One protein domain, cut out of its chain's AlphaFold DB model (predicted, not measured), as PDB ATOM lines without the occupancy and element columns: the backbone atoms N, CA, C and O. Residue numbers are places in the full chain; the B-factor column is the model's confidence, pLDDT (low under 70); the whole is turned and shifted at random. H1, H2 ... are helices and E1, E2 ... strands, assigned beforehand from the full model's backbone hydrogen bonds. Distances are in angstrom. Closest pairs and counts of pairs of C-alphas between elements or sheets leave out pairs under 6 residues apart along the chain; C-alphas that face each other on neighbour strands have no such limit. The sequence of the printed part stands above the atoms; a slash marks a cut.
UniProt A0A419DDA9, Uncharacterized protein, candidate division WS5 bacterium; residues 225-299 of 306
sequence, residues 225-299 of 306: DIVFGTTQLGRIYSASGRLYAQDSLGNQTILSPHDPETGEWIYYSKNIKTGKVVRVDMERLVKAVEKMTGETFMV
ATOM      1  N   ASP A 225     138.782 171.658 200.723       84.44
ATOM      2  CA  ASP A 225     139.834 170.752 201.182       84.44
ATOM      3  C   ASP A 225     139.391 169.280 201.080       84.44
ATOM      4  O   ASP A 225     138.229 168.949 201.326       84.44
ATOM      5  N   ILE A 226     140.325 168.363 200.812       87.00
ATOM      6  CA  ILE A 226     140.124 166.936 201.099       87.00
ATOM      7  C   ILE A 226     140.534 166.711 202.553       87.00
ATOM      8  O   ILE A 226     141.717 166.799 202.884       87.00
ATOM      9  N   VAL A 227     139.562 166.430 203.417       83.12
ATOM     10  CA  VAL A 227     139.746 166.325 204.870       83.12
ATOM     11  C   VAL A 227     139.704 164.864 205.331       83.12
ATOM     12  O   VAL A 227     138.907 164.066 204.841       83.12
ATOM     13  N   PHE A 228     140.559 164.517 206.293       81.56
ATOM     14  CA  PHE A 228     140.796 163.161 206.780       81.56
ATOM     15  C   PHE A 228     140.684 163.057 208.308       81.56
ATOM     16  O   PHE A 228     141.070 163.958 209.058       81.56
ATOM     17  N   GLY A 229     140.240 161.883 208.766       72.44
ATOM     18  CA  GLY A 229     140.129 161.535 210.183       72.44
ATOM     19  C   GLY A 229     138.869 162.081 210.859       72.44
ATOM     20  O   GLY A 229     138.261 163.054 210.417       72.44
ATOM     21  N   THR A 230     138.478 161.453 211.970       70.12
ATOM     22  CA  THR A 230     137.260 161.792 212.731       70.12
ATOM     23  C   THR A 230     137.277 163.201 213.319       70.12
ATOM     24  O   THR A 230     136.223 163.799 213.501       70.12
ATOM     25  N   THR A 231     138.462 163.749 213.591       75.31
ATOM     26  CA  THR A 231     138.653 165.118 214.090       75.31
ATOM     27  C   THR A 231     138.759 166.165 212.982       75.31
ATOM     28  O   THR A 231     138.826 167.348 213.297       75.31
ATOM     29  N   GLN A 232     138.786 165.756 211.706       76.00
ATOM     30  CA  GLN A 232     138.866 166.647 210.540       76.00
ATOM     31  C   GLN A 232     140.116 167.557 210.486       76.00
ATOM     32  O   GLN A 232     140.128 168.570 209.792       76.00
ATOM     33  N   LEU A 233     141.193 167.202 211.201       78.56
ATOM     34  CA  LEU A 233     142.397 168.041 211.305       78.56
ATOM     35  C   LEU A 233     143.488 167.718 210.268       78.56
ATOM     36  O   LEU A 233     144.347 168.559 210.020       78.56
ATOM     37  N   GLY A 234     143.490 166.517 209.679       87.00
ATOM     38  CA  GLY A 234     144.400 166.177 208.579       87.00
ATOM     39  C   GLY A 234     143.766 166.539 207.240       87.00
ATOM     40  O   GLY A 234     142.595 166.229 207.037       87.00
ATOM     41  N   ARG A 235     144.492 167.176 206.315       89.81
ATOM     42  CA  ARG A 235     143.920 167.571 205.011       89.81
ATOM     43  C   ARG A 235     144.935 167.734 203.884       89.81
ATOM     44  O   ARG A 235     146.106 168.024 204.125       89.81
ATOM     45  N   ILE A 236     144.445 167.610 202.653       90.88
ATOM     46  CA  ILE A 236     145.114 168.037 201.419       90.88
ATOM     47  C   ILE A 236     144.295 169.177 200.814       90.88
ATOM     48  O   ILE A 236     143.083 169.048 200.653       90.88
ATOM     49  N   TYR A 237     144.945 170.288 200.478       87.94
ATOM     50  CA  TYR A 237     144.283 171.482 199.945       87.94
ATOM     51  C   TYR A 237     145.188 172.232 198.965       87.94
ATOM     52  O   TYR A 237     146.403 172.022 198.934       87.94
ATOM     53  N   SER A 238     144.593 173.116 198.163       85.06
ATOM     54  CA  SER A 238     145.322 174.036 197.289       85.06
ATOM     55  C   SER A 238     145.247 175.456 197.839       85.06
ATOM     56  O   SER A 238     144.176 175.903 198.242       85.06
ATOM     57  N   ALA A 239     146.367 176.177 197.844       81.75
ATOM     58  CA  ALA A 239     146.409 177.600 198.169       81.75
ATOM     59  C   ALA A 239     147.392 178.314 197.237       81.75
ATOM     60  O   ALA A 239     148.516 177.854 197.031       81.75
ATOM     61  N   SER A 240     146.963 179.430 196.637       79.12
ATOM     62  CA  SER A 240     147.765 180.211 195.677       79.12
ATOM     63  C   SER A 240     148.417 179.356 194.573       79.12
ATOM     64  O   SER A 240     149.585 179.544 194.237       79.12
ATOM     65  N   GLY A 241     147.675 178.375 194.042       77.94
ATOM     66  CA  GLY A 241     148.133 177.473 192.977       77.94
ATOM     67  C   GLY A 241     149.080 176.345 193.412       77.94
ATOM     68  O   GLY A 241     149.498 175.565 192.562       77.94
ATOM     69  N   ARG A 242     149.412 176.226 194.706       80.88
ATOM     70  CA  ARG A 242     150.247 175.140 195.250       80.88
ATOM     71  C   ARG A 242     149.420 174.122 196.019       80.88
ATOM     72  O   ARG A 242     148.513 174.496 196.757       80.88
ATOM     73  N   LEU A 243     149.802 172.852 195.911       87.31
ATOM     74  CA  LEU A 243     149.224 171.753 196.680       87.31
ATOM     75  C   LEU A 243     149.953 171.589 198.022       87.31
ATOM     76  O   LEU A 243     151.186 171.545 198.065       87.31
ATOM     77  N   TYR A 244     149.195 171.451 199.106       88.19
ATOM     78  CA  TYR A 244     149.691 171.281 200.473       88.19
ATOM     79  C   TYR A 244     149.108 170.023 201.119       88.19
ATOM     80  O   TYR A 244     147.948 169.680 200.889       88.19
ATOM     81  N   ALA A 245     149.891 169.400 201.997       91.56
ATOM     82  CA  ALA A 245     149.397 168.493 203.028       91.56
ATOM     83  C   ALA A 245     149.552 169.155 204.405       91.56
ATOM     84  O   ALA A 245     150.589 169.764 204.687       91.56
ATOM     85  N   GLN A 246     148.540 169.015 205.263       90.56
ATOM     86  CA  GLN A 246     148.571 169.456 206.657       90.56
ATOM     87  C   GLN A 246     148.202 168.313 207.609       90.56
ATOM     88  O   GLN A 246     147.261 167.560 207.351       90.56
ATOM     89  N   ASP A 247     148.947 168.204 208.712       89.19
ATOM     90  CA  ASP A 247     148.692 167.234 209.783       89.19
ATOM     91  C   ASP A 247     147.754 167.772 210.878       89.19
ATOM     92  O   ASP A 247     147.418 168.956 210.927       89.19
ATOM     93  N   SER A 248     147.369 166.900 211.815       86.25
ATOM     94  CA  SER A 248     146.462 167.247 212.915       86.25
ATOM     95  C   SER A 248     147.031 168.229 213.947       86.25
ATOM     96  O   SER A 248     146.298 168.717 214.808       86.25
ATOM     97  N   LEU A 249     148.330 168.531 213.882       85.31
ATOM     98  CA  LEU A 249     148.990 169.553 214.693       85.31
ATOM     99  C   LEU A 249     149.139 170.879 213.928       85.31
ATOM    100  O   LEU A 249     149.677 171.842 214.482       85.31
ATOM    101  N   GLY A 250     148.653 170.917 212.684       84.69
ATOM    102  CA  GLY A 250     148.678 172.045 211.773       84.69
ATOM    103  C   GLY A 250     150.006 172.248 211.041       84.69
ATOM    104  O   GLY A 250     150.152 173.268 210.364       84.69
ATOM    105  N   ASN A 251     150.966 171.322 211.137       85.06
ATOM    106  CA  ASN A 251     152.213 171.408 210.372       85.06
ATOM    107  C   ASN A 251     151.917 171.256 208.876       85.06
ATOM    108  O   ASN A 251     151.062 170.457 208.500       85.06
ATOM    109  N   GLN A 252     152.619 172.014 208.034       88.12
ATOM    110  CA  GLN A 252     152.358 172.085 206.593       88.12
ATOM    111  C   GLN A 252     153.588 171.675 205.782       88.12
ATOM    112  O   GLN A 252     154.707 172.116 206.071       88.12
ATOM    113  N   THR A 253     153.347 170.895 204.728       87.00
ATOM    114  CA  THR A 253     154.336 170.491 203.720       87.00
ATOM    115  C   THR A 253     153.786 170.796 202.331       87.00
ATOM    116  O   THR A 253     152.632 170.475 202.035       87.00
ATOM    117  N   ILE A 254     154.603 171.410 201.473       85.94
ATOM    118  CA  ILE A 254     154.232 171.687 200.079       85.94
ATOM    119  C   ILE A 254     154.473 170.423 199.242       85.94
ATOM    120  O   ILE A 254     155.586 169.904 199.221       85.94
ATOM    121  N   LEU A 255     153.437 169.935 198.554       84.75
ATOM    122  CA  LEU A 255     153.499 168.768 197.662       84.75
ATOM    123  C   LEU A 255     153.875 169.134 196.216       84.75
ATOM    124  O   LEU A 255     154.312 168.273 195.462       84.75
ATOM    125  N   SER A 256     153.745 170.410 195.841       81.06
ATOM    126  CA  SER A 256     154.221 170.985 194.572       81.06
ATOM    127  C   SER A 256     155.285 172.072 194.837       81.06
ATOM    128  O   SER A 256     154.985 173.268 194.719       81.06
ATOM    129  N   PRO A 257     156.488 171.714 195.328       78.94
ATOM    130  CA  PRO A 257     157.349 172.654 196.029       78.94
ATOM    131  C   PRO A 257     158.312 173.376 195.076       78.94
ATOM    132  O   PRO A 257     159.508 173.102 195.037       78.94
ATOM    133  N   HIS A 258     157.763 174.330 194.326       84.12
ATOM    134  CA  HIS A 258     158.530 175.292 193.536       84.12
ATOM    135  C   HIS A 258     158.553 176.659 194.218       84.12
ATOM    136  O   HIS A 258     157.525 177.144 194.730       84.12
ATOM    137  N   ASP A 259     159.727 177.283 194.196       83.81
ATOM    138  CA  ASP A 259     159.905 178.658 194.641       83.81
ATOM    139  C   ASP A 259     159.057 179.625 193.776       83.81
ATOM    140  O   ASP A 259     159.031 179.477 192.553       83.81
ATOM    141  N   PRO A 260     158.304 180.578 194.367       78.06
ATOM    142  CA  PRO A 260     157.499 181.540 193.603       78.06
ATOM    143  C   PRO A 260     158.304 182.446 192.672       78.06
ATOM    144  O   PRO A 260     157.749 182.897 191.673       78.06
ATOM    145  N   GLU A 261     159.542 182.771 193.038       84.88
ATOM    146  CA  GLU A 261     160.329 183.816 192.384       84.88
ATOM    147  C   GLU A 261     161.260 183.222 191.329       84.88
ATOM    148  O   GLU A 261     161.370 183.768 190.230       84.88
ATOM    149  N   THR A 262     161.898 182.088 191.637       86.94
ATOM    150  CA  THR A 262     162.862 181.441 190.731       86.94
ATOM    151  C   THR A 262     162.292 180.243 189.973       86.94
ATOM    152  O   THR A 262     162.829 179.875 188.930       86.94
ATOM    153  N   GLY A 263     161.217 179.621 190.470       85.44
ATOM    154  CA  GLY A 263     160.710 178.340 189.963       85.44
ATOM    155  C   GLY A 263     161.549 177.119 190.368       85.44
ATOM    156  O   GLY A 263     161.101 175.994 190.126       85.44
ATOM    157  N   GLU A 264     162.709 177.324 191.010       88.62
ATOM    158  CA  GLU A 264     163.627 176.259 191.441       88.62
ATOM    159  C   GLU A 264     162.904 175.250 192.351       88.62
ATOM    160  O   GLU A 264     162.017 175.606 193.148       88.62
ATOM    161  N   TRP A 265     163.297 173.978 192.260       88.56
ATOM    162  CA  TRP A 265     162.809 172.945 193.169       88.56
ATOM    163  C   TRP A 265     163.343 173.165 194.592       88.56
ATOM    164  O   TRP A 265     164.551 173.225 194.845       88.56
ATOM    165  N   ILE A 266     162.420 173.245 195.550       91.38
ATOM    166  CA  ILE A 266     162.714 173.415 196.974       91.38
ATOM    167  C   ILE A 266     162.087 172.292 197.802       91.38
ATOM    168  O   ILE A 266     161.171 171.593 197.377       91.38
ATOM    169  N   TYR A 267     162.539 172.148 199.042       89.88
ATOM    170  CA  TYR A 267     161.751 171.533 200.103       89.88
ATOM    171  C   TYR A 267     161.341 172.633 201.076       89.88
ATOM    172  O   TYR A 267     162.186 173.413 201.516       89.88
ATOM    173  N   TYR A 268     160.057 172.696 201.425       88.69
ATOM    174  CA  TYR A 268     159.540 173.643 202.408       88.69
ATOM    175  C   TYR A 268     158.617 172.936 203.399       88.69
ATOM    176  O   TYR A 268     157.581 172.383 203.018       88.69
ATOM    177  N   SER A 269     158.970 173.018 204.681       87.00
ATOM    178  CA  SER A 269     158.115 172.597 205.789       87.00
ATOM    179  C   SER A 269     158.074 173.665 206.877       87.00
ATOM    180  O   SER A 269     159.100 174.265 207.219       87.00
ATOM    181  N   LYS A 270     156.883 173.902 207.434       89.38
ATOM    182  CA  LYS A 270     156.661 174.860 208.525       89.38
ATOM    183  C   LYS A 270     155.933 174.194 209.684       89.38
ATOM    184  O   LYS A 270     154.799 173.733 209.547       89.38
ATOM    185  N   ASN A 271     156.570 174.221 210.850       89.19
ATOM    186  CA  ASN A 271     155.960 173.821 212.108       89.19
ATOM    187  C   ASN A 271     155.268 175.036 212.740       89.19
ATOM    188  O   ASN A 271     155.928 175.937 213.265       89.19
ATOM    189  N   ILE A 272     153.934 175.079 212.694       83.38
ATOM    190  CA  ILE A 272     153.181 176.267 213.127       83.38
ATOM    191  C   ILE A 272     153.249 176.515 214.641       83.38
ATOM    192  O   ILE A 272     153.111 177.654 215.072       83.38
ATOM    193  N   LYS A 273     153.503 175.472 215.445       82.31
ATOM    194  CA  LYS A 273     153.563 175.558 216.915       82.31
ATOM    195  C   LYS A 273     154.851 176.199 217.426       82.31
ATOM    196  O   LYS A 273     154.846 176.843 218.465       82.31
ATOM    197  N   THR A 274     155.955 175.986 216.713       90.81
ATOM    198  CA  THR A 274     157.295 176.469 217.098       90.81
ATOM    199  C   THR A 274     157.799 177.609 216.218       90.81
ATOM    200  O   THR A 274     158.868 178.150 216.484       90.81
ATOM    201  N   GLY A 275     157.089 177.931 215.134       90.50
ATOM    202  CA  GLY A 275     157.531 178.887 214.117       90.50
ATOM    203  C   GLY A 275     158.706 178.403 213.257       90.50
ATOM    204  O   GLY A 275     159.084 179.102 212.321       90.50
ATOM    205  N   LYS A 276     159.276 177.219 213.533       91.25
ATOM    206  CA  LYS A 276     160.418 176.679 212.786       91.25
ATOM    207  C   LYS A 276     160.031 176.412 211.333       91.25
ATOM    208  O   LYS A 276     159.057 175.708 211.057       91.25
ATOM    209  N   VAL A 277     160.837 176.947 210.424       92.06
ATOM    210  CA  VAL A 277     160.754 176.725 208.980       92.06
ATOM    211  C   VAL A 277     162.016 175.999 208.540       92.06
ATOM    212  O   VAL A 277     163.122 176.412 208.883       92.06
ATOM    213  N   VAL A 278     161.845 174.938 207.759       92.50
ATOM    214  CA  VAL A 278     162.921 174.286 207.014       92.50
ATOM    215  C   VAL A 278     162.675 174.588 205.539       92.50
ATOM    216  O   VAL A 278     161.731 174.054 204.960       92.50
ATOM    217  N   ARG A 279     163.506 175.456 204.946       91.88
ATOM    218  CA  ARG A 279     163.627 175.616 203.489       91.88
ATOM    219  C   ARG A 279     164.955 174.999 203.071       91.88
ATOM    220  O   ARG A 279     165.998 175.453 203.534       91.88
ATOM    221  N   VAL A 280     164.916 174.001 202.197       92.38
ATOM    222  CA  VAL A 280     166.104 173.481 201.513       92.38
ATOM    223  C   VAL A 280     165.989 173.856 200.048       92.38
ATOM    224  O   VAL A 280     164.949 173.654 199.427       92.38
ATOM    225  N   ASP A 281     167.056 174.438 199.525       93.31
ATOM    226  CA  ASP A 281     167.218 174.701 198.104       93.31
ATOM    227  C   ASP A 281     167.721 173.413 197.450       93.31
ATOM    228  O   ASP A 281     168.889 173.053 197.617       93.31
ATOM    229  N   MET A 282     166.817 172.631 196.855       93.44
ATOM    230  CA  MET A 282     167.134 171.244 196.510       93.44
ATOM    231  C   MET A 282     168.053 171.179 195.294       93.44
ATOM    232  O   MET A 282     169.000 170.398 195.298       93.44
ATOM    233  N   GLU A 283     167.849 172.048 194.306       91.19
ATOM    234  CA  GLU A 283     168.742 172.142 193.151       91.19
ATOM    235  C   GLU A 283     170.159 172.551 193.544       91.19
ATOM    236  O   GLU A 283     171.121 171.914 193.112       91.19
ATOM    237  N   ARG A 284     170.319 173.581 194.388       91.81
ATOM    238  CA  ARG A 284     171.653 174.010 194.838       91.81
ATOM    239  C   ARG A 284     172.306 172.987 195.753       91.81
ATOM    240  O   ARG A 284     173.521 172.816 195.675       91.81
ATOM    241  N   LEU A 285     171.528 172.292 196.588       94.69
ATOM    242  CA  LEU A 285     172.032 171.181 197.393       94.69
ATOM    243  C   LEU A 285     172.560 170.058 196.494       94.69
ATOM    244  O   LEU A 285     173.692 169.624 196.691       94.69
ATOM    245  N   VAL A 286     171.789 169.627 195.490       93.81
ATOM    246  CA  VAL A 286     172.228 168.577 194.562       93.81
ATOM    247  C   VAL A 286     173.460 169.032 193.779       93.81
ATOM    248  O   VAL A 286     174.484 168.364 193.870       93.81
ATOM    249  N   LYS A 287     173.436 170.216 193.151       93.38
ATOM    250  CA  LYS A 287     174.584 170.798 192.421       93.38
ATOM    251  C   LYS A 287     175.851 170.908 193.298       93.38
ATOM    252  O   LYS A 287     176.970 170.751 192.804       93.38
ATOM    253  N   ALA A 288     175.711 171.140 194.608       95.81
ATOM    254  CA  ALA A 288     176.832 171.132 195.550       95.81
ATOM    255  C   ALA A 288     177.351 169.716 195.861       95.81
ATOM    256  O   ALA A 288     178.567 169.521 195.915       95.81
ATOM    257  N   VAL A 289     176.461 168.732 196.036       96.50
ATOM    258  CA  VAL A 289     176.840 167.327 196.264       96.50
ATOM    259  C   VAL A 289     177.496 166.732 195.015       96.50
ATOM    260  O   VAL A 289     178.576 166.166 195.140       96.50
ATOM    261  N   GLU A 290     176.933 166.943 193.820       96.81
ATOM    262  CA  GLU A 290     177.519 166.535 192.529       96.81
ATOM    263  C   GLU A 290     178.955 167.051 192.369       96.81
ATOM    264  O   GLU A 290     179.873 166.309 192.019       96.81
ATOM    265  N   LYS A 291     179.189 168.324 192.714       96.31
ATOM    266  CA  LYS A 291     180.528 168.930 192.687       96.31
ATOM    267  C   LYS A 291     181.504 168.289 193.684       96.31
ATOM    268  O   LYS A 291     182.709 168.306 193.439       96.31
ATOM    269  N   MET A 292     181.014 167.780 194.815       96.81
ATOM    270  CA  MET A 292     181.840 167.131 195.840       96.81
ATOM    271  C   MET A 292     182.126 165.657 195.536       96.81
ATOM    272  O   MET A 292     183.200 165.179 195.898       96.81
ATOM    273  N   THR A 293     181.194 164.939 194.902       97.00
ATOM    274  CA  THR A 293     181.339 163.506 194.584       97.00
ATOM    275  C   THR A 293     181.928 163.253 193.196       97.00
ATOM    276  O   THR A 293     182.575 162.230 192.991       97.00
ATOM    277  N   GLY A 294     181.717 164.167 192.244       96.25
ATOM    278  CA  GLY A 294     181.978 163.937 190.819       96.25
ATOM    279  C   GLY A 294     180.894 163.105 190.119       96.25
ATOM    280  O   GLY A 294     181.037 162.791 188.939       96.25
ATOM    281  N   GLU A 295     179.819 162.752 190.826       95.38
ATOM    282  CA  GLU A 295     178.653 162.048 190.284       95.38
ATOM    283  C   GLU A 295     177.576 163.049 189.840       95.38
ATOM    284  O   GLU A 295     177.522 164.174 190.329       95.38
ATOM    285  N   THR A 296     176.695 162.638 188.928       93.50
ATOM    286  CA  THR A 296     175.526 163.425 188.503       93.50
ATOM    287  C   THR A 296     174.249 162.764 189.011       93.50
ATOM    288  O   THR A 296     174.010 161.585 188.749       93.50
ATOM    289  N   PHE A 297     173.422 163.536 189.712       91.12
ATOM    290  CA  PHE A 297     172.163 163.104 190.323       91.12
ATOM    291  C   PHE A 297     170.944 163.811 189.716       91.12
ATOM    292  O   PHE A 297     169.846 163.254 189.758       91.12
ATOM    293  N   MET A 298     171.109 165.015 189.153       88.88
ATOM    294  CA  MET A 298     170.024 165.787 188.544       88.88
ATOM    295  C   MET A 298     170.142 165.824 187.019       88.88
ATOM    296  O   MET A 298     171.201 166.092 186.462       88.88
ATOM    297  N   VAL A 299     169.023 165.576 186.336       85.81
ATOM    298  CA  VAL A 299     168.921 165.645 184.874       85.81
ATOM    299  C   VAL A 299     167.811 166.624 184.516       85.81
ATOM    300  O   VAL A 299     166.635 166.358 184.757       85.81
TER     301      VAL A 299
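AT A GLANCE: This is residues 225 to 299 of the 306 residues of an uncharacterized protein of candidate division WS5 bacterium (UniProt A0A419DDA9). A single, twisted sheet of six strands, E1 to E6, side by side in chain order, forms a slab, and one helix, H1, runs on from the edge strand E6 and sticks out beyond that edge. No named helix covers either face of the sheet, and residues 294 to 299 after H1 fold back along the helix. The printed part has 75 residues with six named strands followed by one named helix; the sheet, in the order E1 - E2 - E3 - E4 - E5 - E6, is antiparallel throughout, and the class is mixed, helices and strands. The whole is loose, with a radius of gyration of the C-alphas of 15.5 A, and elongated, spanning 50 by 26 by 21 A.

HOW THE PARTS SIT: Start at E1, residues 226 to 228, an edge strand; it makes a hairpin with E2, residues 234 to 239, where N 226 and O 236 are 2.8 A apart, within hydrogen-bond range. E2 makes the next hairpin with E3, residues 242 to 246, at 161 degrees between their directions, with N 237 and O 244 at 3.1 A. E3 and E4, residues 252 to 254, form a hairpin at 149 degrees, with N 245 and O 253 at 2.9 A. E4 and E5, residues 266 to 270, form a hairpin too, with N 270 and O 252 at 3.1 A. E5 and the other edge strand, E6, residues 277 to 281, form the last hairpin at 178 degrees, with N 267 and O 280 at 2.9 A. The six strands are a meander, each the antiparallel neighbour of the one before. H1, residues 282 to 293, is on the sheet but only grazes it, with residues 282 to 285; the closest C-alphas of E5 and H1, those of Ile 266 and Met 282, are 4.9 A apart. In H1 every O i to N i+4 pair is within hydrogen-bond range. E1 and E6 are apart.

IN THESE COORDINATES: Find C-alpha 226 at (140.124, 166.936, 201.099), where E1 begins; it ends at residue 228, 6.9 A on. E2 is 15.6 A long, E3 12.9 A and E4 6.8 A. E5 begins at C-alpha 266, at (162.714, 173.415, 196.974), and is 13.1 A long; E6 is 12.8 A. H1 measures 16.3 A and ends at C-alpha 293, at (181.339, 163.506, 194.584).

THE WHOLE: The C-alphas farthest apart are those of Thr 230 and Gly 294, at 49.8 A. The printed part has no cut. Look for the long link between E4 and E5, residues 255 to 265. Mean pLDDT of the printed part is 87.6, and no printed residue is under 70.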